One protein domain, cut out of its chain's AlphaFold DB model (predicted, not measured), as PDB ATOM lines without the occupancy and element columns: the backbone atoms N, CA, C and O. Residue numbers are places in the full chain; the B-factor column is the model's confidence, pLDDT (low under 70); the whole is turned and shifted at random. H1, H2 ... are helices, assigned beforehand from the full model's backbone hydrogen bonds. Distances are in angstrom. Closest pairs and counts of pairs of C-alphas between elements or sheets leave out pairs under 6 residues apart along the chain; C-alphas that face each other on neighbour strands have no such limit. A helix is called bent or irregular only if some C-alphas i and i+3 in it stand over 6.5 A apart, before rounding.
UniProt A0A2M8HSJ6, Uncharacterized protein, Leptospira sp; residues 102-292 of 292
ATOM      1  N   PHE A 102      22.167 -28.424  33.836       66.75
ATOM      2  CA  PHE A 102      21.345 -29.256  34.708       66.75
ATOM      3  C   PHE A 102      19.874 -28.828  34.670       66.75
ATOM      4  O   PHE A 102      19.555 -27.679  34.979       66.75
ATOM      5  N   SER A 103      18.983 -29.778  34.373       72.44
ATOM      6  CA  SER A 103      17.545 -29.641  34.609       72.44
ATOM      7  C   SER A 103      17.126 -30.491  35.802       72.44
ATOM      8  O   SER A 103      17.490 -31.662  35.906       72.44
ATOM      9  N   ILE A 104      16.299 -29.926  36.684       76.12
ATOM     10  CA  ILE A 104      15.700 -30.665  37.802       76.12
ATOM     11  C   ILE A 104      14.717 -31.750  37.332       76.12
ATOM     12  O   ILE A 104      14.469 -32.694  38.075       76.12
ATOM     13  N   ASP A 105      14.239 -31.698  36.086       71.00
ATOM     14  CA  ASP A 105      13.439 -32.781  35.498       71.00
ATOM     15  C   ASP A 105      14.223 -34.099  35.434       71.00
ATOM     16  O   ASP A 105      13.665 -35.164  35.696       71.00
ATOM     17  N   ILE A 106      15.540 -34.025  35.194       73.62
ATOM     18  CA  ILE A 106      16.434 -35.194  35.173       73.62
ATOM     19  C   ILE A 106      16.401 -35.909  36.526       73.62
ATOM     20  O   ILE A 106      16.429 -37.134  36.586       73.62
ATOM     21  N   LEU A 107      16.278 -35.167  37.633       78.19
ATOM     22  CA  LEU A 107      16.182 -35.760  38.966       78.19
ATOM     23  C   LEU A 107      14.914 -36.613  39.114       78.19
ATOM     24  O   LEU A 107      14.978 -37.686  39.714       78.19
ATOM     25  N   PHE A 108      13.781 -36.174  38.564       79.44
ATOM     26  CA  PHE A 108      12.527 -36.929  38.629       79.44
ATOM     27  C   PHE A 108      12.505 -38.116  37.668       79.44
ATOM     28  O   PHE A 108      12.016 -39.178  38.049       79.44
ATOM     29  N   GLN A 109      13.105 -37.971  36.486       75.56
ATOM     30  CA  GLN A 109      13.312 -39.077  35.549       75.56
ATOM     31  C   GLN A 109      14.187 -40.170  36.171       75.56
ATOM     32  O   GLN A 109      13.797 -41.331  36.184       75.56
ATOM     33  N   VAL A 110      15.311 -39.802  36.801       73.06
ATOM     34  CA  VAL A 110      16.174 -40.758  37.515       73.06
ATOM     35  C   VAL A 110      15.423 -41.437  38.661       73.06
ATOM     36  O   VAL A 110      15.561 -42.644  38.845       73.06
ATOM     37  N   ILE A 111      14.616 -40.703  39.438       75.06
ATOM     38  CA  ILE A 111      13.782 -41.310  40.490       75.06
ATOM     39  C   ILE A 111      12.840 -42.353  39.896       75.06
ATOM     40  O   ILE A 111      12.710 -43.432  40.469       75.06
ATOM     41  N   GLU A 112      12.182 -42.029  38.787       73.75
ATOM     42  CA  GLU A 112      11.246 -42.932  38.133       73.75
ATOM     43  C   GLU A 112      11.941 -44.210  37.663       73.75
ATOM     44  O   GLU A 112      11.562 -45.293  38.106       73.75
ATOM     45  N   THR A 113      13.013 -44.070  36.883       69.31
ATOM     46  CA  THR A 113      13.856 -45.170  36.401       69.31
ATOM     47  C   THR A 113      14.280 -46.092  37.545       69.31
ATOM     48  O   THR A 113      13.951 -47.275  37.567       69.31
ATOM     49  N   LEU A 114      14.906 -45.536  38.590       67.88
ATOM     50  CA  LEU A 114      15.393 -46.311  39.739       67.88
ATOM     51  C   LEU A 114      14.296 -47.009  40.544       67.88
ATOM     52  O   LEU A 114      14.588 -47.888  41.356       67.88
ATOM     53  N   THR A 115      13.054 -46.563  40.404       68.69
ATOM     54  CA  THR A 115      11.936 -47.055  41.199       68.69
ATOM     55  C   THR A 115      11.119 -48.095  40.446       68.69
ATOM     56  O   THR A 115      10.731 -49.093  41.047       68.69
ATOM     57  N   VAL A 116      10.874 -47.878  39.152       65.69
ATOM     58  CA  VAL A 116      10.056 -48.757  38.305       65.69
ATOM     59  C   VAL A 116      10.823 -50.022  37.900       65.69
ATOM     60  O   VAL A 116      10.220 -51.082  37.781       65.69
ATOM     61  N   GLU A 117      12.149 -49.957  37.767       56.47
ATOM     62  CA  GLU A 117      12.971 -51.072  37.263       56.47
ATOM     63  C   GLU A 117      13.633 -51.940  38.335       56.47
ATOM     64  O   GLU A 117      14.398 -52.857  38.028       56.47
ATOM     65  N   LYS A 118      13.326 -51.705  39.613       50.69
ATOM     66  CA  LYS A 118      13.841 -52.536  40.713       50.69
ATOM     67  C   LYS A 118      13.506 -54.025  40.581       50.69
ATOM     68  O   LYS A 118      14.155 -54.835  41.235       50.69
ATOM     69  N   GLU A 119      12.529 -54.390  39.754       48.72
ATOM     70  CA  GLU A 119      12.165 -55.787  39.500       48.72
ATOM     71  C   GLU A 119      13.078 -56.495  38.479       48.72
ATOM     72  O   GLU A 119      13.073 -57.722  38.435       48.72
ATOM     73  N   SER A 120      13.915 -55.780  37.711       46.81
ATOM     74  CA  SER A 120      14.797 -56.396  36.700       46.81
ATOM     75  C   SER A 120      16.263 -55.950  36.734       46.81
ATOM     76  O   SER A 120      17.082 -56.540  36.030       46.81
ATOM     77  N   ILE A 121      16.639 -54.953  37.549       50.75
ATOM     78  CA  ILE A 121      17.948 -54.298  37.411       50.75
ATOM     79  C   ILE A 121      18.652 -54.161  38.757       50.75
ATOM     80  O   ILE A 121      18.232 -53.431  39.651       50.75
ATOM     81  N   GLN A 122      19.773 -54.872  38.889       43.31
ATOM     82  CA  GLN A 122      20.568 -54.947  40.119       43.31
ATOM     83  C   GLN A 122      21.433 -53.695  40.378       43.31
ATOM     84  O   GLN A 122      22.032 -53.578  41.447       43.31
ATOM     85  N   SER A 123      21.492 -52.734  39.449       52.47
ATOM     86  CA  SER A 123      22.204 -51.460  39.625       52.47
ATOM     87  C   SER A 123      21.764 -50.399  38.606       52.47
ATOM     88  O   SER A 123      21.337 -50.724  37.505       52.47
ATOM     89  N   VAL A 124      21.942 -49.115  38.942       50.28
ATOM     90  CA  VAL A 124      21.742 -47.972  38.016       50.28
ATOM     91  C   VAL A 124      22.522 -48.162  36.704       50.28
ATOM     92  O   VAL A 124      22.057 -47.779  35.637       50.28
ATOM     93  N   GLU A 125      23.686 -48.810  36.779       49.62
ATOM     94  CA  GLU A 125      24.565 -49.110  35.645       49.62
ATOM     95  C   GLU A 125      24.008 -50.201  34.710       49.62
ATOM     96  O   GLU A 125      24.254 -50.169  33.501       49.62
ATOM     97  N   GLY A 126      23.245 -51.160  35.249       47.72
ATOM     98  CA  GLY A 126      22.670 -52.271  34.486       47.72
ATOM     99  C   GLY A 126      21.559 -51.843  33.526       47.72
ATOM    100  O   GLY A 126      21.422 -52.429  32.456       47.72
ATOM    101  N   TYR A 127      20.811 -50.790  33.863       48.66
ATOM    102  CA  TYR A 127      19.651 -50.368  33.078       48.66
ATOM    103  C   TYR A 127      20.000 -49.677  31.775       48.66
ATOM    104  O   TYR A 127      19.594 -50.134  30.708       48.66
ATOM    105  N   PHE A 128      20.793 -48.611  31.848       49.34
ATOM    106  CA  PHE A 128      21.145 -47.810  30.677       49.34
ATOM    107  C   PHE A 128      22.052 -48.570  29.694       49.34
ATOM    108  O   PHE A 128      22.254 -48.136  28.564       49.34
ATOM    109  N   SER A 129      22.567 -49.729  30.119       46.59
ATOM    110  CA  SER A 129      23.264 -50.696  29.268       46.59
ATOM    111  C   SER A 129      22.314 -51.674  28.549       46.59
ATOM    112  O   SER A 129      22.739 -52.338  27.611       46.59
ATOM    113  N   SER A 130      21.055 -51.794  28.993       42.19
ATOM    114  CA  SER A 130      20.085 -52.824  28.571       42.19
ATOM    115  C   SER A 130      18.901 -52.302  27.742       42.19
ATOM    116  O   SER A 130      18.223 -53.090  27.082       42.19
ATOM    117  N   SER A 131      18.652 -50.990  27.727       42.56
ATOM    118  CA  SER A 131      17.628 -50.374  26.879       42.56
ATOM    119  C   SER A 131      18.159 -50.153  25.455       42.56
ATOM    120  O   SER A 131      19.094 -49.384  25.256       42.56
ATOM    121  N   ASN A 132      17.531 -50.768  24.447       42.53
ATOM    122  CA  ASN A 132      17.795 -50.583  23.003       42.53
ATOM    123  C   ASN A 132      17.412 -49.176  22.456       42.53
ATOM    124  O   ASN A 132      17.066 -49.028  21.286       42.53
ATOM    125  N   GLN A 133      17.451 -48.138  23.290       46.06
ATOM    126  CA  GLN A 133      17.334 -46.731  22.902       46.06
ATOM    127  C   GLN A 133      18.653 -46.058  23.283       46.06
ATOM    128  O   GLN A 133      19.112 -46.289  24.397       46.06
ATOM    129  N   GLU A 134      19.266 -45.328  22.339       47.59
ATOM    130  CA  GLU A 134      20.565 -44.626  22.432       47.59
ATOM    131  C   GLU A 134      21.149 -44.589  23.852       47.59
ATOM    132  O   GLU A 134      20.732 -43.801  24.702       47.59
ATOM    133  N   SER A 135      22.071 -45.513  24.129       55.44
ATOM    134  CA  SER A 135      22.572 -45.761  25.476       55.44
ATOM    135  C   SER A 135      23.237 -44.511  26.051       55.44
ATOM    136  O   SER A 135      24.190 -43.972  25.485       55.44
ATOM    137  N   ILE A 136      22.743 -44.056  27.206       62.12
ATOM    138  CA  ILE A 136      23.394 -43.000  27.986       62.12
ATOM    139  C   ILE A 136      24.821 -43.462  28.281       62.12
ATOM    140  O   ILE A 136      25.032 -44.551  28.825       62.12
ATOM    141  N   SER A 137      25.814 -42.650  27.916       71.69
ATOM    142  CA  SER A 137      27.206 -43.031  28.129       71.69
ATOM    143  C   SER A 137      27.512 -43.139  29.629       71.69
ATOM    144  O   SER A 137      26.918 -42.450  30.463       71.69
ATOM    145  N   ARG A 138      28.487 -43.978  30.007       72.06
ATOM    146  CA  ARG A 138      28.945 -44.056  31.411       72.06
ATOM    147  C   ARG A 138      29.387 -42.691  31.947       72.06
ATOM    148  O   ARG A 138      29.147 -42.393  33.113       72.06
ATOM    149  N   ALA A 139      29.989 -41.866  31.090       76.00
ATOM    150  CA  ALA A 139      30.412 -40.514  31.438       76.00
ATOM    151  C   ALA A 139      29.211 -39.604  31.750       76.00
ATOM    152  O   ALA A 139      29.231 -38.886  32.749       76.00
ATOM    153  N   ASP A 140      28.140 -39.680  30.955       74.69
ATOM    154  CA  ASP A 140      26.910 -38.918  31.203       74.69
ATOM    155  C   ASP A 140      26.218 -39.375  32.491       74.69
ATOM    156  O   ASP A 140      25.751 -38.551  33.278       74.69
ATOM    157  N   MET A 141      26.212 -40.683  32.763       73.12
ATOM    158  CA  MET A 141      25.662 -41.229  34.004       73.12
ATOM    159  C   MET A 141      26.431 -40.741  35.233       73.12
ATOM    160  O   MET A 141      25.829 -40.278  36.204       73.12
ATOM    161  N   GLU A 142      27.762 -40.812  35.199       79.25
ATOM    162  CA  GLU A 142      28.601 -40.299  36.279       79.25
ATOM    163  C   GLU A 142      28.376 -38.792  36.479       79.25
ATOM    164  O   GLU A 142      28.253 -38.320  37.614       79.25
ATOM    165  N   ASN A 143      28.228 -38.043  35.383       81.19
ATOM    166  CA  ASN A 143      27.906 -36.625  35.428       81.19
ATOM    167  C   ASN A 143      26.559 -36.363  36.128       81.19
ATOM    168  O   ASN A 143      26.501 -35.548  37.053       81.19
ATOM    169  N   ILE A 144      25.497 -37.090  35.761       82.12
ATOM    170  CA  ILE A 144      24.175 -36.999  36.403       82.12
ATOM    171  C   ILE A 144      24.279 -37.319  37.899       82.12
ATOM    172  O   ILE A 144      23.782 -36.563  38.737       82.12
ATOM    173  N   LEU A 145      24.960 -38.406  38.268       82.44
ATOM    174  CA  LEU A 145      25.125 -38.808  39.667       82.44
ATOM    175  C   LEU A 145      25.877 -37.752  40.487       82.44
ATOM    176  O   LEU A 145      25.499 -37.482  41.630       82.44
ATOM    177  N   ASN A 146      26.902 -37.121  39.916       86.88
ATOM    178  CA  ASN A 146      27.636 -36.035  40.566       86.88
ATOM    179  C   ASN A 146      26.751 -34.798  40.783       86.88
ATOM    180  O   ASN A 146      26.750 -34.227  41.878       86.88
ATOM    181  N   HIS A 147      25.922 -34.437  39.800       88.75
ATOM    182  CA  HIS A 147      24.929 -33.368  39.941       88.75
ATOM    183  C   HIS A 147      23.907 -33.686  41.049       88.75
ATOM    184  O   HIS A 147      23.623 -32.846  41.904       88.75
ATOM    185  N   MET A 148      23.419 -34.927  41.109       85.94
ATOM    186  CA  MET A 148      22.476 -35.389  42.135       85.94
ATOM    187  C   MET A 148      23.083 -35.373  43.544       85.94
ATOM    188  O   MET A 148      22.427 -34.954  44.504       85.94
ATOM    189  N   LYS A 149      24.339 -35.812  43.695       89.19
ATOM    190  CA  LYS A 149      25.079 -35.751  44.967       89.19
ATOM    191  C   LYS A 149      25.234 -34.307  45.441       89.19
ATOM    192  O   LYS A 149      24.944 -34.021  46.605       89.19
ATOM    193  N   ALA A 150      25.613 -33.397  44.544       92.12
ATOM    194  CA  ALA A 150      25.754 -31.982  44.861       92.12
ATOM    195  C   ALA A 150      24.415 -31.333  45.262       92.12
ATOM    196  O   ALA A 150      24.337 -30.681  46.307       92.12
ATOM    197  N   TYR A 151      23.342 -31.581  44.503       91.56
ATOM    198  CA  TYR A 151      21.992 -31.101  44.821       91.56
ATOM    199  C   TYR A 151      21.524 -31.578  46.204       91.56
ATOM    200  O   TYR A 151      21.021 -30.798  47.018       91.56
ATOM    201  N   ASN A 152      21.721 -32.868  46.500       90.06
ATOM    202  CA  ASN A 152      21.382 -33.457  47.793       90.06
ATOM    203  C   ASN A 152      22.177 -32.830  48.936       90.06
ATOM    204  O   ASN A 152      21.595 -32.495  49.970       90.06
ATOM    205  N   PHE A 153      23.485 -32.644  48.751       94.12
ATOM    206  CA  PHE A 153      24.334 -31.985  49.737       94.12
ATOM    207  C   PHE A 153      23.811 -30.582  50.062       94.12
ATOM    208  O   PHE A 153      23.566 -30.282  51.233       94.12
ATOM    209  N   MET A 154      23.564 -29.749  49.045       94.56
ATOM    210  CA  MET A 154      23.058 -28.386  49.241       94.56
ATOM    211  C   MET A 154      21.676 -28.377  49.900       94.56
ATOM    212  O   MET A 154      21.454 -27.613  50.838       94.56
ATOM    213  N   SER A 155      20.780 -29.283  49.498       91.31
ATOM    214  CA  SER A 155      19.454 -29.437  50.111       91.31
ATOM    215  C   SER A 155      19.539 -29.778  51.604       91.31
ATOM    216  O   SER A 155      18.775 -29.250  52.412       91.31
ATOM    217  N   ILE A 156      20.477 -30.647  51.996       92.06
ATOM    218  CA  ILE A 156      20.708 -31.010  53.402       92.06
ATOM    219  C   ILE A 156      21.255 -29.815  54.188       92.06
ATOM    220  O   ILE A 156      20.778 -29.554  55.290       92.06
ATOM    221  N   GLN A 157      22.231 -29.080  53.642       92.88
ATOM    222  CA  GLN A 157      22.764 -27.878  54.297       92.88
ATOM    223  C   GLN A 157      21.672 -26.822  54.493       92.88
ATOM    224  O   GLN A 157      21.538 -26.274  55.585       92.88
ATOM    225  N   PHE A 158      20.841 -26.607  53.472       91.19
ATOM    226  CA  PHE A 158      19.714 -25.685  53.536       91.19
ATOM    227  C   PHE A 158      18.742 -26.062  54.665       91.19
ATOM    228  O   PHE A 158      18.415 -25.232  55.514       91.19
ATOM    229  N   LYS A 159      18.335 -27.338  54.735       88.38
ATOM    230  CA  LYS A 159      17.447 -27.841  55.796       88.38
ATOM    231  C   LYS A 159      18.054 -27.694  57.194       88.38
ATOM    232  O   LYS A 159      17.329 -27.372  58.129       88.38
ATOM    233  N   LYS A 160      19.369 -27.891  57.346       91.56
ATOM    234  CA  LYS A 160      20.067 -27.745  58.638       91.56
ATOM    235  C   LYS A 160      20.059 -26.311  59.169       91.56
ATOM    236  O   LYS A 160      20.004 -26.126  60.379       91.56
ATOM    237  N   ILE A 161      20.133 -25.309  58.292       91.12
ATOM    238  CA  ILE A 161      20.109 -23.894  58.694       91.12
ATOM    239  C   ILE A 161      18.710 -23.486  59.178       91.12
ATOM    240  O   ILE A 161      18.599 -22.672  60.094       91.12
ATOM    241  N   ASN A 162      17.660 -24.057  58.574       82.25
ATOM    242  CA  ASN A 162      16.249 -23.846  58.921       82.25
ATOM    243  C   ASN A 162      15.837 -22.359  59.029       82.25
ATOM    244  O   ASN A 162      14.991 -21.977  59.834       82.25
ATOM    245  N   ASN A 163      16.471 -21.494  58.234       89.75
ATOM    246  CA  ASN A 163      16.173 -20.069  58.167       89.75
ATOM    247  C   ASN A 163      16.498 -19.550  56.765       89.75
ATOM    248  O   ASN A 163      17.659 -19.526  56.361       89.75
ATOM    249  N   LEU A 164      15.467 -19.108  56.042       88.12
ATOM    250  CA  LEU A 164      15.580 -18.686  54.645       88.12
ATOM    251  C   LEU A 164      16.583 -17.541  54.452       88.12
ATOM    252  O   LEU A 164      17.415 -17.600  53.549       88.12
ATOM    253  N   LYS A 165      16.539 -16.523  55.320       89.31
ATOM    254  CA  LYS A 165      17.431 -15.358  55.243       89.31
ATOM    255  C   LYS A 165      18.890 -15.774  55.428       89.31
ATOM    256  O   LYS A 165      19.739 -15.420  54.621       89.31
ATOM    257  N   ARG A 166      19.159 -16.591  56.449       90.88
ATOM    258  CA  ARG A 166      20.504 -17.101  56.725       90.88
ATOM    259  C   ARG A 166      21.006 -18.043  55.628       90.88
ATOM    260  O   ARG A 166      22.200 -18.060  55.358       90.88
ATOM    261  N   CYS A 167      20.124 -18.810  54.982       90.25
ATOM    262  CA  CYS A 167      20.489 -19.595  53.801       90.25
ATOM    263  C   CYS A 167      20.991 -18.684  52.675       90.25
ATOM    264  O   CYS A 167      22.067 -18.939  52.149       90.25
ATOM    265  N   VAL A 168      20.268 -17.599  52.368       89.88
ATOM    266  CA  VAL A 168      20.681 -16.619  51.349       89.88
ATOM    267  C   VAL A 168      22.019 -15.964  51.705       89.88
ATOM    268  O   VAL A 168      22.877 -15.854  50.844       89.88
ATOM    269  N   GLU A 169      22.242 -15.588  52.965       90.06
ATOM    270  CA  GLU A 169      23.521 -15.003  53.411       90.06
ATOM    271  C   GLU A 169      24.707 -15.983  53.311       90.06
ATOM    272  O   GLU A 169      25.851 -15.567  53.154       90.06
ATOM    273  N   LEU A 170      24.447 -17.290  53.418       92.50
ATOM    274  CA  LEU A 170      25.462 -18.348  53.378       92.50
ATOM    275  C   LEU A 170      25.527 -19.072  52.027       92.50
ATOM    276  O   LEU A 170      26.215 -20.091  51.926       92.50
ATOM    277  N   SER A 171      24.828 -18.586  51.003       91.12
ATOM    278  CA  SER A 171      24.693 -19.256  49.709       91.12
ATOM    279  C   SER A 171      26.048 -19.575  49.080       91.12
ATOM    280  O   SER A 171      26.320 -20.736  48.782       91.12
ATOM    281  N   ASP A 172      26.934 -18.582  49.002       89.25
ATOM    282  CA  ASP A 172      28.289 -18.713  48.466       89.25
ATOM    283  C   ASP A 172      29.091 -19.775  49.207       89.25
ATOM    284  O   ASP A 172      29.737 -20.618  48.594       89.25
ATOM    285  N   GLN A 173      29.002 -19.797  50.538       91.25
ATOM    286  CA  GLN A 173      29.715 -20.785  51.343       91.25
ATOM    287  C   GLN A 173      29.179 -22.202  51.110       91.25
ATOM    288  O   GLN A 173      29.947 -23.165  51.122       91.25
ATOM    289  N   ILE A 174      27.865 -22.355  50.927       93.38
ATOM    290  CA  ILE A 174      27.232 -23.654  50.667       93.38
ATOM    291  C   ILE A 174      27.602 -24.155  49.268       93.38
ATOM    292  O   ILE A 174      28.006 -25.312  49.129       93.38
ATOM    293  N   ILE A 175      27.511 -23.283  48.261       93.25
ATOM    294  CA  ILE A 175      27.865 -23.575  46.869       93.25
ATOM    295  C   ILE A 175      29.351 -23.906  46.758       93.25
ATOM    296  O   ILE A 175      29.704 -24.924  46.170       93.25
ATOM    297  N   LEU A 176      30.222 -23.119  47.390       91.88
ATOM    298  CA  LEU A 176      31.663 -23.353  47.400       91.88
ATOM    299  C   LEU A 176      32.014 -24.705  48.030       91.88
ATOM    300  O   LEU A 176      32.762 -25.482  47.442       91.88
ATOM    301  N   LYS A 177      31.409 -25.046  49.176       92.56
ATOM    302  CA  LYS A 177      31.576 -26.374  49.791       92.56
ATOM    303  C   LYS A 177      31.100 -27.496  48.868       92.56
ATOM    304  O   LYS A 177      31.771 -28.522  48.762       92.56
ATOM    305  N   ALA A 178      29.968 -27.313  48.188       93.50
ATOM    306  CA  ALA A 178      29.477 -28.279  47.208       93.50
ATOM    307  C   ALA A 178      30.445 -28.418  46.018       93.50
ATOM    308  O   ALA A 178      30.700 -29.539  45.575       93.50
ATOM    309  N   ALA A 179      31.025 -27.308  45.555       92.12
ATOM    310  CA  ALA A 179      31.988 -27.251  44.461       92.12
ATOM    311  C   ALA A 179      33.309 -27.946  44.805       92.12
ATOM    312  O   ALA A 179      33.860 -28.648  43.958       92.12
ATOM    313  N   THR A 180      33.805 -27.795  46.035       91.06
ATOM    314  CA  THR A 180      35.000 -28.507  46.509       91.06
ATOM    315  C   THR A 180      34.754 -30.015  46.594       91.06
ATOM    316  O   THR A 180      35.610 -30.794  46.187       91.06
ATOM    317  N   LEU A 181      33.578 -30.443  47.071       91.25
ATOM    318  CA  LEU A 181      33.232 -31.868  47.176       91.25
ATOM    319  C   LEU A 181      32.933 -32.521  45.819       91.25
ATOM    320  O   LEU A 181      33.097 -33.730  45.675       91.25
ATOM    321  N   ASN A 182      32.487 -31.739  44.834       90.31
ATOM    322  CA  ASN A 182      32.089 -32.219  43.511       90.31
ATOM    323  C   ASN A 182      32.848 -31.436  42.422       90.31
ATOM    324  O   ASN A 182      32.245 -30.631  41.708       90.31
ATOM    325  N   PRO A 183      34.173 -31.648  42.273       85.81
ATOM    326  CA  PRO A 183      35.030 -30.854  41.387       85.81
ATOM    327  C   PRO A 183      34.642 -30.937  39.907       85.81
ATOM    328  O   PRO A 183      35.002 -30.049  39.141       85.81
ATOM    329  N   MET A 184      33.907 -31.978  39.501       85.38
ATOM    330  CA  MET A 184      33.447 -32.170  38.121       85.38
ATOM    331  C   MET A 184      32.200 -31.353  37.773       85.38
ATOM    332  O   MET A 184      31.973 -31.067  36.601       85.38
ATOM    333  N   VAL A 185      31.422 -30.928  38.770       89.06
ATOM    334  CA  VAL A 185      30.227 -30.105  38.552       89.06
ATOM    335  C   VAL A 185      30.653 -28.642  38.412       89.06
ATOM    336  O   VAL A 185      31.474 -28.148  39.199       89.06
ATOM    337  N   SER A 186      30.128 -27.957  37.394       89.81
ATOM    338  CA  SER A 186      30.377 -26.527  37.197       89.81
ATOM    339  C   SER A 186      29.730 -25.712  38.315       89.81
ATOM    340  O   SER A 186      28.657 -26.048  38.819       89.81
ATOM    341  N   ILE A 187      30.376 -24.627  38.718       90.56
ATOM    342  CA  ILE A 187      29.869 -23.721  39.746       90.56
ATOM    343  C   ILE A 187      28.574 -23.067  39.278       90.56
ATOM    344  O   ILE A 187      27.638 -22.958  40.059       90.56
ATOM    345  N   LEU A 188      28.474 -22.740  37.989       88.12
ATOM    346  CA  LEU A 188      27.236 -22.243  37.390       88.12
ATOM    347  C   LEU A 188      26.060 -23.216  37.557       88.12
ATOM    348  O   LEU A 188      24.942 -22.801  37.863       88.12
ATOM    349  N   SER A 189      26.304 -24.519  37.391       89.50
ATOM    350  CA  SER A 189      25.292 -25.554  37.629       89.50
ATOM    351  C   SER A 189      24.888 -25.605  39.106       89.50
ATOM    352  O   SER A 189      23.702 -25.688  39.422       89.50
ATOM    353  N   LEU A 190      25.852 -25.467  40.023       91.75
ATOM    354  CA  LEU A 190      25.587 -25.410  41.466       91.75
ATOM    355  C   LEU A 190      24.789 -24.163  41.871       91.75
ATOM    356  O   LEU A 190      23.847 -24.289  42.651       91.75
ATOM    357  N   ASP A 191      25.112 -22.993  41.316       89.38
ATOM    358  CA  ASP A 191      24.375 -21.740  41.524       89.38
ATOM    359  C   ASP A 191      22.909 -21.887  41.061       89.38
ATOM    360  O   ASP A 191      21.969 -21.514  41.777       89.38
ATOM    361  N   ASN A 192      22.689 -22.521  39.903       88.38
ATOM    362  CA  ASN A 192      21.349 -22.824  39.393       88.38
ATOM    363  C   ASN A 192      20.591 -23.800  40.308       88.38
ATOM    364  O   ASN A 192      19.454 -23.533  40.696       88.38
ATOM    365  N   MET A 193      21.218 -24.911  40.706       91.06
ATOM    366  CA  MET A 193      20.628 -25.868  41.649       91.06
ATOM    367  C   MET A 193      20.252 -25.212  42.978       91.06
ATOM    368  O   MET A 193      19.172 -25.466  43.509       91.06
ATOM    369  N   TYR A 194      21.133 -24.370  43.521       92.50
ATOM    370  CA  TYR A 194      20.881 -23.664  44.770       92.50
ATOM    371  C   TYR A 194      19.682 -22.719  44.639       92.50
ATOM    372  O   TYR A 194      18.816 -22.688  45.516       92.50
ATOM    373  N   SER A 195      19.574 -22.019  43.508       90.56
ATOM    374  CA  SER A 195      18.430 -21.159  43.190       90.56
ATOM    375  C   SER A 195      17.118 -21.947  43.122       90.56
ATOM    376  O   SER A 195      16.097 -21.474  43.617       90.56
ATOM    377  N   LEU A 196      17.136 -23.175  42.590       91.50
ATOM    378  CA  LEU A 196      15.967 -24.064  42.575       91.50
ATOM    379  C   LEU A 196      15.569 -24.529  43.982       91.50
ATOM    380  O   LEU A 196      14.385 -24.518  44.318       91.50
ATOM    381  N   ILE A 197      16.542 -24.872  44.832       92.31
ATOM    382  CA  ILE A 197      16.294 -25.219  46.243       92.31
ATOM    383  C   ILE A 197      15.670 -24.024  46.976       92.31
ATOM    384  O   ILE A 197      14.696 -24.176  47.719       92.31
ATOM    385  N   LEU A 198      16.208 -22.823  46.757       92.44
ATOM    386  CA  LEU A 198      15.694 -21.593  47.347       92.44
ATOM    387  C   LEU A 198      14.262 -21.301  46.869       92.44
ATOM    388  O   LEU A 198      13.379 -21.044  47.691       92.44
ATOM    389  N   ALA A 199      14.009 -21.421  45.563       92.25
ATOM    390  CA  ALA A 199      12.689 -21.261  44.959       92.25
ATOM    391  C   ALA A 199      11.661 -22.246  45.533       92.25
ATOM    392  O   ALA A 199      10.547 -21.838  45.864       92.25
ATOM    393  N   GLN A 200      12.039 -23.514  45.725       92.88
ATOM    394  CA  GLN A 200      11.176 -24.527  46.338       92.88
ATOM    395  C   GLN A 200      10.751 -24.128  47.753       92.88
ATOM    396  O   GLN A 200       9.571 -24.211  48.093       92.88
ATOM    397  N   ASN A 201      11.694 -23.643  48.563       92.00
ATOM    398  CA  ASN A 201      11.409 -23.222  49.932       92.00
ATOM    399  C   ASN A 201      10.523 -21.971  49.977       92.00
ATOM    400  O   ASN A 201       9.612 -21.893  50.801       92.00
ATOM    401  N   ILE A 202      10.747 -21.015  49.070       91.94
ATOM    402  CA  ILE A 202       9.892 -19.831  48.934       91.94
ATOM    403  C   ILE A 202       8.473 -20.246  48.541       91.94
ATOM    404  O   ILE A 202       7.516 -19.822  49.190       91.94
ATOM    405  N   LEU A 203       8.316 -21.106  47.532       92.12
ATOM    406  CA  LEU A 203       7.006 -21.611  47.118       92.12
ATOM    407  C   LEU A 203       6.306 -22.366  48.243       92.12
ATOM    408  O   LEU A 203       5.126 -22.126  48.491       92.12
ATOM    409  N   SER A 204       7.038 -23.210  48.970       92.25
ATOM    410  CA  SER A 204       6.479 -23.995  50.068       92.25
ATOM    411  C   SER A 204       5.960 -23.147  51.233       92.25
ATOM    412  O   SER A 204       5.219 -23.674  52.058       92.25
ATOM    413  N   SER A 205       6.334 -21.868  51.333       90.19
ATOM    414  CA  SER A 205       5.773 -20.964  52.348       90.19
ATOM    415  C   SER A 205       4.334 -20.532  52.043       90.19
ATOM    416  O   SER A 205       3.628 -20.089  52.946       90.19
ATOM    417  N   LYS A 206       3.900 -20.649  50.780       89.06
ATOM    418  CA  LYS A 206       2.583 -20.198  50.302       89.06
ATOM    419  C   LYS A 206       1.718 -21.320  49.742       89.06
ATOM    420  O   LYS A 206       0.498 -21.205  49.770       89.06
ATOM    421  N   TYR A 207       2.338 -22.373  49.220       92.81
ATOM    422  CA  TYR A 207       1.655 -23.439  48.500       92.81
ATOM    423  C   TYR A 207       2.063 -24.809  49.043       92.81
ATOM    424  O   TYR A 207       3.237 -25.059  49.325       92.81
ATOM    425  N   GLY A 208       1.084 -25.705  49.160       91.75
ATOM    426  CA  GLY A 208       1.294 -27.129  49.409       91.75
ATOM    427  C   GLY A 208       1.194 -27.957  48.128       91.75
ATOM    428  O   GLY A 208       0.902 -27.436  47.048       91.75
ATOM    429  N   ILE A 209       1.382 -29.274  48.253       92.75
ATOM    430  CA  ILE A 209       1.202 -30.210  47.130       92.75
ATOM    431  C   ILE A 209      -0.238 -30.164  46.602       92.75
ATOM    432  O   ILE A 209      -0.449 -30.220  45.395       92.75
ATOM    433  N   ARG A 210      -1.236 -29.964  47.471       90.94
ATOM    434  CA  ARG A 210      -2.632 -29.800  47.043       90.94
ATOM    435  C   ARG A 210      -2.810 -28.661  46.036       90.94
ATOM    436  O   ARG A 210      -3.472 -28.852  45.024       90.94
ATOM    437  N   ASN A 211      -2.203 -27.497  46.286       93.06
ATOM    438  CA  ASN A 211      -2.294 -26.355  45.372       93.06
ATOM    439  C   ASN A 211      -1.653 -26.666  44.016       93.06
ATOM    440  O   ASN A 211      -2.204 -26.296  42.982       93.06
ATOM    441  N   LEU A 212      -0.510 -27.359  44.029       92.31
ATOM    442  CA  LEU A 212       0.167 -27.813  42.818       92.31
ATOM    443  C   LEU A 212      -0.739 -28.736  41.994       92.31
ATOM    444  O   LEU A 212      -0.894 -28.514  40.798       92.31
ATOM    445  N   LEU A 213      -1.357 -29.736  42.628       91.19
ATOM    446  CA  LEU A 213      -2.225 -30.697  41.944       91.19
ATOM    447  C   LEU A 213      -3.486 -30.037  41.386       91.19
ATOM    448  O   LEU A 213      -3.850 -30.313  40.249       91.19
ATOM    449  N   SER A 214      -4.120 -29.129  42.135       89.88
ATOM    450  CA  SER A 214      -5.279 -28.381  41.633       89.88
ATOM    451  C   SER A 214      -4.925 -27.532  40.410       89.88
ATOM    452  O   SER A 214      -5.637 -27.591  39.414       89.88
ATOM    453  N   GLY A 215      -3.803 -26.803  40.449       90.75
ATOM    454  CA  GLY A 215      -3.355 -26.007  39.304       90.75
ATOM    455  C   GLY A 215      -2.956 -26.863  38.100       90.75
ATOM    456  O   GLY A 215      -3.250 -26.503  36.968       90.75
ATOM    457  N   TRP A 216      -2.325 -28.016  38.335       91.00
ATOM    458  CA  TRP A 216      -2.005 -28.985  37.285       91.00
ATOM    459  C   TRP A 216      -3.278 -29.523  36.615       91.00
ATOM    460  O   TRP A 216      -3.370 -29.545  35.392       91.00
ATOM    461  N   MET A 217      -4.286 -29.912  37.398       89.38
ATOM    462  CA  MET A 217      -5.558 -30.397  36.855       89.38
ATOM    463  C   MET A 217      -6.269 -29.345  36.003       89.38
ATOM    464  O   MET A 217      -6.777 -29.677  34.934       89.38
ATOM    465  N   GLU A 218      -6.281 -28.094  36.466       89.94
ATOM    466  CA  GLU A 218      -6.889 -26.971  35.753       89.94
ATOM    467  C   GLU A 218      -6.157 -26.660  34.439       89.94
ATOM    468  O   GLU A 218      -6.800 -26.522  33.401       89.94
ATOM    469  N   GLU A 219      -4.820 -26.602  34.452       87.50
ATOM    470  CA  GLU A 219      -4.022 -26.225  33.275       87.50
ATOM    471  C   GLU A 219      -4.062 -27.285  32.163       87.50
ATOM    472  O   GLU A 219      -4.073 -26.943  30.980       87.50
ATOM    473  N   TYR A 220      -4.111 -28.567  32.527       85.25
ATOM    474  CA  TYR A 220      -4.063 -29.677  31.571       85.25
ATOM    475  C   TYR A 220      -5.430 -30.323  31.285       85.25
ATOM    476  O   TYR A 220      -5.511 -31.204  30.429       85.25
ATOM    477  N   GLY A 221      -6.505 -29.889  31.953       80.38
ATOM    478  CA  GLY A 221      -7.879 -30.312  31.657       80.38
ATOM    479  C   GLY A 221      -8.174 -31.787  31.949       80.38
ATOM    480  O   GLY A 221      -8.875 -32.438  31.172       80.38
ATOM    481  N   PHE A 222      -7.628 -32.339  33.036       80.38
ATOM    482  CA  PHE A 222      -7.807 -33.756  33.379       80.38
ATOM    483  C   PHE A 222      -9.225 -34.083  33.873       80.38
ATOM    484  O   PHE A 222      -9.884 -33.285  34.539       80.38
ATOM    485  N   THR A 223      -9.676 -35.300  33.567       77.31
ATOM    486  CA  THR A 223     -10.991 -35.831  33.963       77.31
ATOM    487  C   THR A 223     -11.042 -36.221  35.446       77.31
ATOM    488  O   THR A 223     -10.015 -36.527  36.058       77.31
ATOM    489  N   GLU A 224     -12.247 -36.282  36.029       77.50
ATOM    490  CA  GLU A 224     -12.446 -36.768  37.407       77.50
ATOM    491  C   GLU A 224     -11.903 -38.191  37.608       77.50
ATOM    492  O   GLU A 224     -11.320 -38.499  38.645       77.50
ATOM    493  N   GLU A 225     -12.022 -39.046  36.593       80.00
ATOM    494  CA  GLU A 225     -11.548 -40.428  36.641       80.00
ATOM    495  C   GLU A 225     -10.016 -40.506  36.768       80.00
ATOM    496  O   GLU A 225      -9.486 -41.271  37.575       80.00
ATOM    497  N   GLN A 226      -9.287 -39.651  36.041       79.31
ATOM    498  CA  GLN A 226      -7.828 -39.520  36.155       79.31
ATOM    499  C   GLN A 226      -7.412 -38.955  37.519       79.31
ATOM    500  O   GLN A 226      -6.441 -39.423  38.123       79.31
ATOM    501  N   ALA A 227      -8.175 -37.993  38.043       79.00
ATOM    502  CA  ALA A 227      -7.935 -37.408  39.355       79.00
ATOM    503  C   ALA A 227      -8.070 -38.446  40.482       79.00
ATOM    504  O   ALA A 227      -7.205 -38.523  41.355       79.00
ATOM    505  N   ILE A 228      -9.101 -39.296  40.430       83.56
ATOM    506  CA  ILE A 228      -9.330 -40.367  41.414       83.56
ATOM    507  C   ILE A 228      -8.155 -41.356  41.456       83.56
ATOM    508  O   ILE A 228      -7.845 -41.883  42.523       83.56
ATOM    509  N   ARG A 229      -7.463 -41.593  40.332       83.62
ATOM    510  CA  ARG A 229      -6.310 -42.511  40.293       83.62
ATOM    511  C   ARG A 229      -5.030 -41.916  40.876       83.62
ATOM    512  O   ARG A 229      -4.256 -42.653  41.487       83.62
ATOM    513  N   ILE A 230      -4.798 -40.618  40.680       85.94
ATOM    514  CA  ILE A 230      -3.516 -39.970  40.996       85.94
ATOM    515  C   ILE A 230      -3.538 -39.226  42.330       85.94
ATOM    516  O   ILE A 230      -2.586 -39.345  43.100       85.94
ATOM    517  N   LEU A 231      -4.611 -38.494  42.645       86.62
ATOM    518  CA  LEU A 231      -4.690 -37.688  43.869       86.62
ATOM    519  C   LEU A 231      -4.441 -38.494  45.159       86.62
ATOM    520  O   LEU A 231      -3.713 -37.986  46.010       86.62
ATOM    521  N   PRO A 232      -4.934 -39.742  45.323       89.56
ATOM    522  CA  PRO A 232      -4.676 -40.524  46.536       89.56
ATOM    523  C   PRO A 232      -3.197 -40.852  46.782       89.56
ATOM    524  O   PRO A 232      -2.824 -41.182  47.905       89.56
ATOM    525  N   LEU A 233      -2.346 -40.767  45.753       89.00
ATOM    526  CA  LEU A 233      -0.904 -41.005  45.877       89.00
ATOM    527  C   LEU A 233      -0.165 -39.830  46.536       89.00
ATOM    528  O   LEU A 233       0.991 -39.973  46.939       89.00
ATOM    529  N   PHE A 234      -0.822 -38.675  46.656       90.12
ATOM    530  CA  PHE A 234      -0.261 -37.454  47.213       90.12
ATOM    531  C   PHE A 234      -1.056 -37.016  48.451       90.12
ATOM    532  O   PHE A 234      -2.203 -36.588  48.326       90.12
ATOM    533  N   PRO A 235      -0.463 -37.058  49.657       88.38
ATOM    534  CA  PRO A 235      -1.130 -36.562  50.853       88.38
ATOM    535  C   PRO A 235      -1.468 -35.070  50.715       88.38
ATOM    536  O   PRO A 235      -0.611 -34.259  50.354       88.38
ATOM    537  N   SER A 236      -2.713 -34.700  51.026       78.25
ATOM    538  CA  SER A 236      -3.226 -33.332  50.849       78.25
ATOM    539  C   SER A 236      -2.480 -32.285  51.674       78.25
ATOM    540  O   SER A 236      -2.387 -31.131  51.254       78.25
ATOM    541  N   ASP A 237      -1.933 -32.698  52.816       85.94
ATOM    542  CA  ASP A 237      -1.310 -31.809  53.801       85.94
ATOM    543  C   ASP A 237       0.212 -31.715  53.619       85.94
ATOM    544  O   ASP A 237       0.892 -30.998  54.353       85.94
ATOM    545  N   SER A 238       0.767 -32.422  52.628       91.56
ATOM    546  CA  SER A 238       2.202 -32.413  52.371       91.56
ATOM    547  C   SER A 238       2.691 -31.073  51.825       91.56
ATOM    548  O   SER A 238       2.095 -30.441  50.943       91.56
ATOM    549  N   SER A 239       3.856 -30.674  52.323       92.00
ATOM    550  CA  SER A 239       4.568 -29.475  51.888       92.00
ATOM    551  C   SER A 239       5.230 -29.697  50.523       92.00
ATOM    552  O   SER A 239       5.687 -30.794  50.202       92.00
ATOM    553  N   LEU A 240       5.386 -28.632  49.726       92.44
ATOM    554  CA  LEU A 240       6.181 -28.703  48.493       92.44
ATOM    555  C   LEU A 240       7.645 -29.098  48.749       92.44
ATOM    556  O   LEU A 240       8.276 -29.687  47.872       92.44
ATOM    557  N   ASN A 241       8.191 -28.863  49.947       90.12
ATOM    558  CA  ASN A 241       9.521 -29.350  50.338       90.12
ATOM    559  C   ASN A 241       9.600 -30.885  50.436       90.12
ATOM    560  O   ASN A 241      10.692 -31.463  50.393       90.12
ATOM    561  N   GLU A 242       8.454 -31.550  50.568       90.56
ATOM    562  CA  GLU A 242       8.322 -33.003  50.643       90.56
ATOM    563  C   GLU A 242       7.996 -33.628  49.285       90.56
ATOM    564  O   GLU A 242       8.089 -34.850  49.156       90.56
ATOM    565  N   PHE A 243       7.693 -32.813  48.264       91.94
ATOM    566  CA  PHE A 243       7.215 -33.267  46.954       91.94
ATOM    567  C   PHE A 243       8.069 -34.390  46.371       91.94
ATOM    568  O   PHE A 243       7.534 -35.416  45.975       91.94
ATOM    569  N   ARG A 244       9.402 -34.271  46.417       89.00
ATOM    570  CA  ARG A 244      10.299 -35.331  45.937       89.00
ATOM    571  C   ARG A 244      10.074 -36.669  46.642       89.00
ATOM    572  O   ARG A 244      10.048 -37.702  45.988       89.00
ATOM    573  N   SER A 245       9.933 -36.661  47.968       88.50
ATOM    574  CA  SER A 245       9.723 -37.896  48.730       88.50
ATOM    575  C   SER A 245       8.338 -38.479  48.481       88.50
ATOM    576  O   SER A 245       8.219 -39.699  48.386       88.50
ATOM    577  N   VAL A 246       7.315 -37.627  48.380       91.06
ATOM    578  CA  VAL A 246       5.945 -38.042  48.052       91.06
ATOM    579  C   VAL A 246       5.902 -38.639  46.645       91.06
ATOM    580  O   VAL A 246       5.409 -39.747  46.477       91.06
ATOM    581  N   TYR A 247       6.529 -37.980  45.670       90.94
ATOM    582  CA  TYR A 247       6.659 -38.463  44.299       90.94
ATOM    583  C   TYR A 247       7.343 -39.831  44.232       90.94
ATOM    584  O   TYR A 247       6.812 -40.749  43.619       90.94
ATOM    585  N   THR A 248       8.478 -40.020  44.918       87.25
ATOM    586  CA  THR A 248       9.147 -41.331  44.970       87.25
ATOM    587  C   THR A 248       8.219 -42.425  45.504       87.25
ATOM    588  O   THR A 248       8.165 -43.508  44.928       87.25
ATOM    589  N   LYS A 249       7.464 -42.155  46.579       88.94
ATOM    590  CA  LYS A 249       6.503 -43.119  47.141       88.94
ATOM    591  C   LYS A 249       5.351 -43.408  46.175       88.94
ATOM    592  O   LYS A 249       4.942 -44.557  46.048       88.94
ATOM    593  N   ALA A 250       4.862 -42.390  45.475       89.19
ATOM    594  CA  ALA A 250       3.810 -42.533  44.478       89.19
ATOM    595  C   ALA A 250       4.261 -43.410  43.298       89.19
ATOM    596  O   ALA A 250       3.543 -44.332  42.921       89.19
ATOM    597  N   ILE A 251       5.477 -43.207  42.777       86.38
ATOM    598  CA  ILE A 251       6.038 -44.077  41.734       86.38
ATOM    599  C   ILE A 251       6.208 -45.518  42.241       86.38
ATOM    600  O   ILE A 251       5.877 -46.454  41.518       86.38
ATOM    601  N   GLN A 252       6.661 -45.717  43.486       84.75
ATOM    602  CA  GLN A 252       6.753 -47.057  44.090       84.75
ATOM    603  C   GLN A 252       5.393 -47.759  44.125       84.75
ATOM    604  O   GLN A 252       5.295 -48.926  43.754       84.75
ATOM    605  N   ALA A 253       4.346 -47.041  44.532       84.56
ATOM    606  CA  ALA A 253       2.988 -47.572  44.581       84.56
ATOM    607  C   ALA A 253       2.450 -47.926  43.184       84.56
ATOM    608  O   ALA A 253       1.793 -48.952  43.019       84.56
ATOM    609  N   LEU A 254       2.756 -47.116  42.163       82.25
ATOM    610  CA  LEU A 254       2.385 -47.408  40.773       82.25
ATOM    611  C   LEU A 254       3.155 -48.596  40.190       82.25
ATOM    612  O   LEU A 254       2.591 -49.363  39.410       82.25
ATOM    613  N   GLY A 255       4.416 -48.785  40.589       72.81
ATOM    614  CA  GLY A 255       5.236 -49.929  40.186       72.81
ATOM    615  C   GLY A 255       4.575 -51.275  40.495       72.81
ATOM    616  O   GLY A 255       4.640 -52.176  39.663       72.81
ATOM    617  N   GLN A 256       3.865 -51.354  41.626       71.75
ATOM    618  CA  GLN A 256       3.200 -52.554  42.150       71.75
ATOM    619  C   GLN A 256       1.823 -52.851  41.522       71.75
ATOM    620  O   GLN A 256       1.203 -53.862  41.859       71.75
ATOM    621  N   LYS A 257       1.301 -51.988  40.635       69.38
ATOM    622  CA  LYS A 257       0.012 -52.228  39.967       69.38
ATOM    623  C   LYS A 257       0.144 -53.305  38.882       69.38
ATOM    624  O   LYS A 257       1.078 -53.282  38.086       69.38
ATOM    625  N   VAL A 258      -0.843 -54.206  38.830       58.19
ATOM    626  CA  VAL A 258      -0.887 -55.357  37.904       58.19
ATOM    627  C   VAL A 258      -1.397 -54.978  36.507       58.19
ATOM    628  O   VAL A 258      -1.053 -55.648  35.542       58.19
ATOM    629  N   ASP A 259      -2.198 -53.915  36.378       75.25
ATOM    630  CA  ASP A 259      -2.760 -53.479  35.091       75.25
ATOM    631  C   ASP A 259      -1.759 -52.607  34.302       75.25
ATOM    632  O   ASP A 259      -1.509 -51.462  34.700       75.25
ATOM    633  N   PRO A 260      -1.198 -53.108  33.183       67.44
ATOM    634  CA  PRO A 260      -0.145 -52.417  32.444       67.44
ATOM    635  C   PRO A 260      -0.635 -51.159  31.711       67.44
ATOM    636  O   PRO A 260       0.097 -50.175  31.652       67.44
ATOM    637  N   ILE A 261      -1.874 -51.136  31.204       70.19
ATOM    638  CA  ILE A 261      -2.387 -49.996  30.421       70.19
ATOM    639  C   ILE A 261      -2.624 -48.793  31.336       70.19
ATOM    640  O   ILE A 261      -2.229 -47.666  31.027       70.19
ATOM    641  N   ASN A 262      -3.241 -49.035  32.493       74.75
ATOM    642  CA  ASN A 262      -3.451 -47.989  33.486       74.75
ATOM    643  C   ASN A 262      -2.131 -47.540  34.132       74.75
ATOM    644  O   ASN A 262      -1.985 -46.361  34.445       74.75
ATOM    645  N   LYS A 263      -1.149 -48.439  34.273       79.00
ATOM    646  CA  LYS A 263       0.187 -48.111  34.789       79.00
ATOM    647  C   LYS A 263       0.929 -47.118  33.894       79.00
ATOM    648  O   LYS A 263       1.418 -46.119  34.412       79.00
ATOM    649  N   ASP A 264       0.973 -47.336  32.581       78.06
ATOM    650  CA  ASP A 264       1.680 -46.430  31.661       78.06
ATOM    651  C   ASP A 264       1.025 -45.045  31.593       78.06
ATOM    652  O   ASP A 264       1.712 -44.019  31.620       78.06
ATOM    653  N   MET A 265      -0.313 -44.995  31.576       83.12
ATOM    654  CA  MET A 265      -1.045 -43.728  31.646       83.12
ATOM    655  C   MET A 265      -0.813 -43.002  32.974       83.12
ATOM    656  O   MET A 265      -0.605 -41.787  32.982       83.12
ATOM    657  N   ASP A 266      -0.823 -43.724  34.095       85.25
ATOM    658  CA  ASP A 266      -0.563 -43.142  35.409       85.25
ATOM    659  C   ASP A 266       0.885 -42.624  35.508       85.25
ATOM    660  O   ASP A 266       1.094 -41.508  35.981       85.25
ATOM    661  N   LEU A 267       1.882 -43.353  34.990       85.00
ATOM    662  CA  LEU A 267       3.275 -42.888  34.917       85.00
ATOM    663  C   LEU A 267       3.417 -41.629  34.053       85.00
ATOM    664  O   LEU A 267       4.104 -40.683  34.442       85.00
ATOM    665  N   PHE A 268       2.726 -41.567  32.912       85.69
ATOM    666  CA  PHE A 268       2.689 -40.356  32.092       85.69
ATOM    667  C   PHE A 268       2.123 -39.158  32.870       85.69
ATOM    668  O   PHE A 268       2.709 -38.069  32.849       85.69
ATOM    669  N   MET A 269       1.031 -39.354  33.616       88.06
ATOM    670  CA  MET A 269       0.468 -38.305  34.468       88.06
ATOM    671  C   MET A 269       1.463 -37.865  35.547       88.06
ATOM    672  O   MET A 269       1.672 -36.663  35.718       88.06
ATOM    673  N   MET A 270       2.163 -38.799  36.197       88.56
ATOM    674  CA  MET A 270       3.206 -38.480  37.178       88.56
ATOM    675  C   MET A 270       4.331 -37.622  36.580       88.56
ATOM    676  O   MET A 270       4.703 -36.603  37.168       88.56
ATOM    677  N   ARG A 271       4.820 -37.965  35.381       87.88
ATOM    678  CA  ARG A 271       5.817 -37.156  34.656       87.88
ATOM    679  C   ARG A 271       5.304 -35.741  34.382       87.88
ATOM    680  O   ARG A 271       6.042 -34.775  34.566       87.88
ATOM    681  N   SER A 272       4.035 -35.600  33.997       89.56
ATOM    682  CA  SER A 272       3.432 -34.285  33.748       89.56
ATOM    683  C   SER A 272       3.323 -33.428  35.018       89.56
ATOM    684  O   SER A 272       3.610 -32.233  34.963       89.56
ATOM    685  N   ILE A 273       3.015 -34.030  36.177       90.88
ATOM    686  CA  ILE A 273       3.005 -33.334  37.475       90.88
ATOM    687  C   ILE A 273       4.412 -32.836  37.819       90.88
ATOM    688  O   ILE A 273       4.568 -31.699  38.265       90.88
ATOM    689  N   CYS A 274       5.444 -33.652  37.591       89.94
ATOM    690  CA  CYS A 274       6.835 -33.241  37.792       89.94
ATOM    691  C   CYS A 274       7.230 -32.069  36.903       89.94
ATOM    692  O   CYS A 274       7.739 -31.079  37.417       89.94
ATOM    693  N   ASN A 275       6.931 -32.138  35.606       89.31
ATOM    694  CA  ASN A 275       7.213 -31.041  34.683       89.31
ATOM    695  C   ASN A 275       6.494 -29.755  35.117       89.31
ATOM    696  O   ASN A 275       7.071 -28.666  35.087       89.31
ATOM    697  N   TYR A 276       5.247 -29.877  35.581       91.75
ATOM    698  CA  TYR A 276       4.486 -28.749  36.098       91.75
ATOM    699  C   TYR A 276       5.122 -28.152  37.362       91.75
ATOM    700  O   TYR A 276       5.337 -26.939  37.437       91.75
ATOM    701  N   PHE A 277       5.526 -28.993  38.316       92.56
ATOM    702  CA  PHE A 277       6.250 -28.577  39.518       92.56
ATOM    703  C   PHE A 277       7.583 -27.893  39.191       92.56
ATOM    704  O   PHE A 277       7.859 -26.795  39.681       92.56
ATOM    705  N   THR A 278       8.387 -28.491  38.313       90.44
ATOM    706  CA  THR A 278       9.631 -27.901  37.815       90.44
ATOM    707  C   THR A 278       9.382 -26.546  37.159       90.44
ATOM    708  O   THR A 278      10.152 -25.606  37.363       90.44
ATOM    709  N   SER A 279       8.288 -26.392  36.408       90.62
ATOM    710  CA  SER A 279       7.939 -25.113  35.787       90.62
ATOM    711  C   SER A 279       7.697 -24.013  36.829       90.62
ATOM    712  O   SER A 279       8.177 -22.891  36.654       90.62
ATOM    713  N   TRP A 280       7.034 -24.330  37.949       92.31
ATOM    714  CA  TRP A 280       6.845 -23.399  39.063       92.31
ATOM    715  C   TRP A 280       8.180 -23.006  39.690       92.31
ATOM    716  O   TRP A 280       8.434 -21.816  39.898       92.31
ATOM    717  N   LEU A 281       9.051 -23.989  39.939       91.06
ATOM    718  CA  LEU A 281      10.388 -23.746  40.474       91.06
ATOM    719  C   LEU A 281      11.193 -22.823  39.567       91.06
ATOM    720  O   LEU A 281      11.717 -21.822  40.040       91.06
ATOM    721  N   ASN A 282      11.235 -23.111  38.266       88.44
ATOM    722  CA  ASN A 282      11.957 -22.305  37.288       88.44
ATOM    723  C   ASN A 282      11.397 -20.879  37.196       88.44
ATOM    724  O   ASN A 282      12.168 -19.920  37.146       88.44
ATOM    725  N   ARG A 283      10.068 -20.706  37.216       88.44
ATOM    726  CA  ARG A 283       9.435 -19.374  37.216       88.44
ATOM    727  C   ARG A 283       9.876 -18.544  38.421       88.44
ATOM    728  O   ARG A 283      10.215 -17.378  38.241       88.44
ATOM    729  N   VAL A 284       9.905 -19.136  39.615       89.00
ATOM    730  CA  VAL A 284      10.347 -18.440  40.834       89.00
ATOM    731  C   VAL A 284      11.859 -18.235  40.846       89.00
ATOM    732  O   VAL A 284      12.305 -17.131  41.134       89.00
ATOM    733  N   ALA A 285      12.649 -19.244  40.480       86.88
ATOM    734  CA  ALA A 285      14.108 -19.158  40.445       86.88
ATOM    735  C   ALA A 285      14.595 -18.038  39.513       86.88
ATOM    736  O   ALA A 285      15.471 -17.268  39.889       86.88
ATOM    737  N   ASN A 286      13.956 -17.865  38.352       83.25
ATOM    738  CA  ASN A 286      14.265 -16.784  37.409       83.25
ATOM    739  C   ASN A 286      13.924 -15.375  37.930       83.25
ATOM    740  O   ASN A 286      14.358 -14.382  37.346       83.25
ATOM    741  N   GLN A 287      13.125 -15.269  38.995       84.06
ATOM    742  CA  GLN A 287      12.803 -14.002  39.660       84.06
ATOM    743  C   GLN A 287      13.744 -13.700  40.830       84.06
ATOM    744  O   GLN A 287      13.737 -12.577  41.339       84.06
ATOM    745  N   LEU A 288      14.546 -14.676  41.264       79.56
ATOM    746  CA  LEU A 288      15.519 -14.470  42.326       79.56
ATOM    747  C   LEU A 288      16.671 -13.598  41.809       79.56
ATOM    748  O   LEU A 288      17.088 -13.735  40.655       79.56
ATOM    749  N   PRO A 289      17.200 -12.684  42.640       65.38
ATOM    750  CA  PRO A 289      18.450 -12.022  42.307       65.38
ATOM    751  C   PRO A 289      19.531 -13.089  42.126       65.38
ATOM    752  O   PRO A 289      19.549 -14.082  42.856       65.38
ATOM    753  N   ALA A 290      20.425 -12.881  41.155       56.25
ATOM    754  CA  ALA A 290      21.592 -13.738  41.013       56.25
ATOM    755  C   ALA A 290      22.317 -13.783  42.362       56.25
ATOM    756  O   ALA A 290      22.597 -12.735  42.950       56.25
ATOM    757  N   VAL A 291      22.550 -14.996  42.856       50.97
ATOM    758  CA  VAL A 291      23.352 -15.225  44.052       50.97
ATOM    759  C   VAL A 291      24.758 -14.694  43.740       50.97
ATOM    760  O   VAL A 291      25.385 -15.160  42.787       50.97
ATOM    761  N   ALA A 292      25.153 -13.626  44.434       36.28
ATOM    762  CA  ALA A 292      26.313 -12.789  44.117       36.28
ATOM    763  C   ALA A 292      27.614 -13.368  44.666       36.28
ATOM    764  O   ALA A 292      27.600 -13.652  45.878       36.28
TER     765      ALA A 292
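This is residues 102 to 292 of the 292 residues of an uncharacterized protein of Leptospira sp (UniProt A0A2M8HSJ6). Three helices, H1, H9 and H10, stand side by side as a small bundle; H6 crosses one end of it, H5 packs on H6, and H3, packed on both H5 and H6, passes beside the bundle next to H1, about perpendicular to it. H7 and H8 cross the H9 and H10 hairpin on the side away from H1, while the short H2 lies beside the last residues of H1, near Leu 114, and near Arg 138 at the beginning of H3. The printed part has 191 residues with ten named helices, H1 to H10 in order along the chain, and no named strand; the class is all helix. It is compact, with a radius of gyration of the C-alphas of 17.6 A, and spans 50 by 40 by 24 A.

H1, residues 104 to 116, begins with C-alpha 104 at (15.700, -30.665, 37.802) and is 19.0 A long from first to last C-alpha. H2 holds residues 124 to 128. H3, residues 138 to 161, starts with C-alpha 138 at (28.945, -44.056, 31.411) and measures 35.1 A. H4 holds residues 164 to 169, H5 residues 171 to 181, and H6 residues 187 to 204, 25.6 A long. H7 holds residues 209 to 220. H8, residues 224 to 233, is only just irregular: C-alphas 229 and 232 are 6.8 A apart. H9, residues 240 to 255, is 22.8 A long and irregular, with C-alphas 241 and 244 7.5 A apart; it has a kink of 25 degrees near residue 247. H10, residues 260 to 285, is the longest helix, 37.1 A, and ends with C-alpha 285 at (14.108, -19.158, 40.445).

H1, H9 and H10 form a bundle, three helices that touch at shallow tilts. H1 and H9 run the same way at 32 degrees, their closest C-alphas, those of Val 116 and Gly 255, 5.3 A apart. H1 touches H10 with residues 104 to 109 alone, at 24 degrees and opposite ways; the closest C-alphas are those of Asp 105 and Asn 275, 6.5 A. H9 and H10 are a helical hairpin at 14 degrees, with the C-alphas of Leu 254 and Lys 263 closest at 6.4 A. H10 is the hub, touching five helices. H6 touches it with residues 195 to 203 alone, about perpendicular at 80 degrees; the C-alphas of Ala 199 and Ala 285 are closest, 5.2 A. H3 touches H6 with residues 150 to 155 alone, at a steep tilt of 48 degrees, closest at the C-alphas of Tyr 151 and Met 193, 6.3 A. H5 touches H3, closest at the C-alphas of Ala 150 and Ala 178, 5.8 A. H4 is close to H6 but not clearly touching, with the C-alphas of Leu 164 and Asn 201 closest at 7.8 A. H7 touches H10 at 75 degrees, about perpendicular, its Trp 216 C-alpha 6.6 A from that of Tyr 276, the closest pair. H8 touches H9, about perpendicular at 73 degrees, closest at the C-alphas of Leu 233 and Ala 250, 5.1 A. H7 and H8 are both apart from H1. H2 touches no helix but is near H1 and H3. Every O i to N i+4 pair is within hydrogen-bond range in H3, H4, H5, H6, H7 and H10; the figures are 8 of 9 in H1, 4 of 6 in H8, 10 of 12 in H9 and 0 of 1 in H2, where 0 of 2 O i to N i+3 pairs are within range.

The C-alphas farthest apart are those of Val 258 and Ala 292, 50.9 A. The printed part has no cut and ends at residue 292, the chain's last. No link between helices is long. The mean pLDDT of the printed part is 81.2; residues under 70 are 102, 113 to 136, 257 to 258, 260 and 289 to 292.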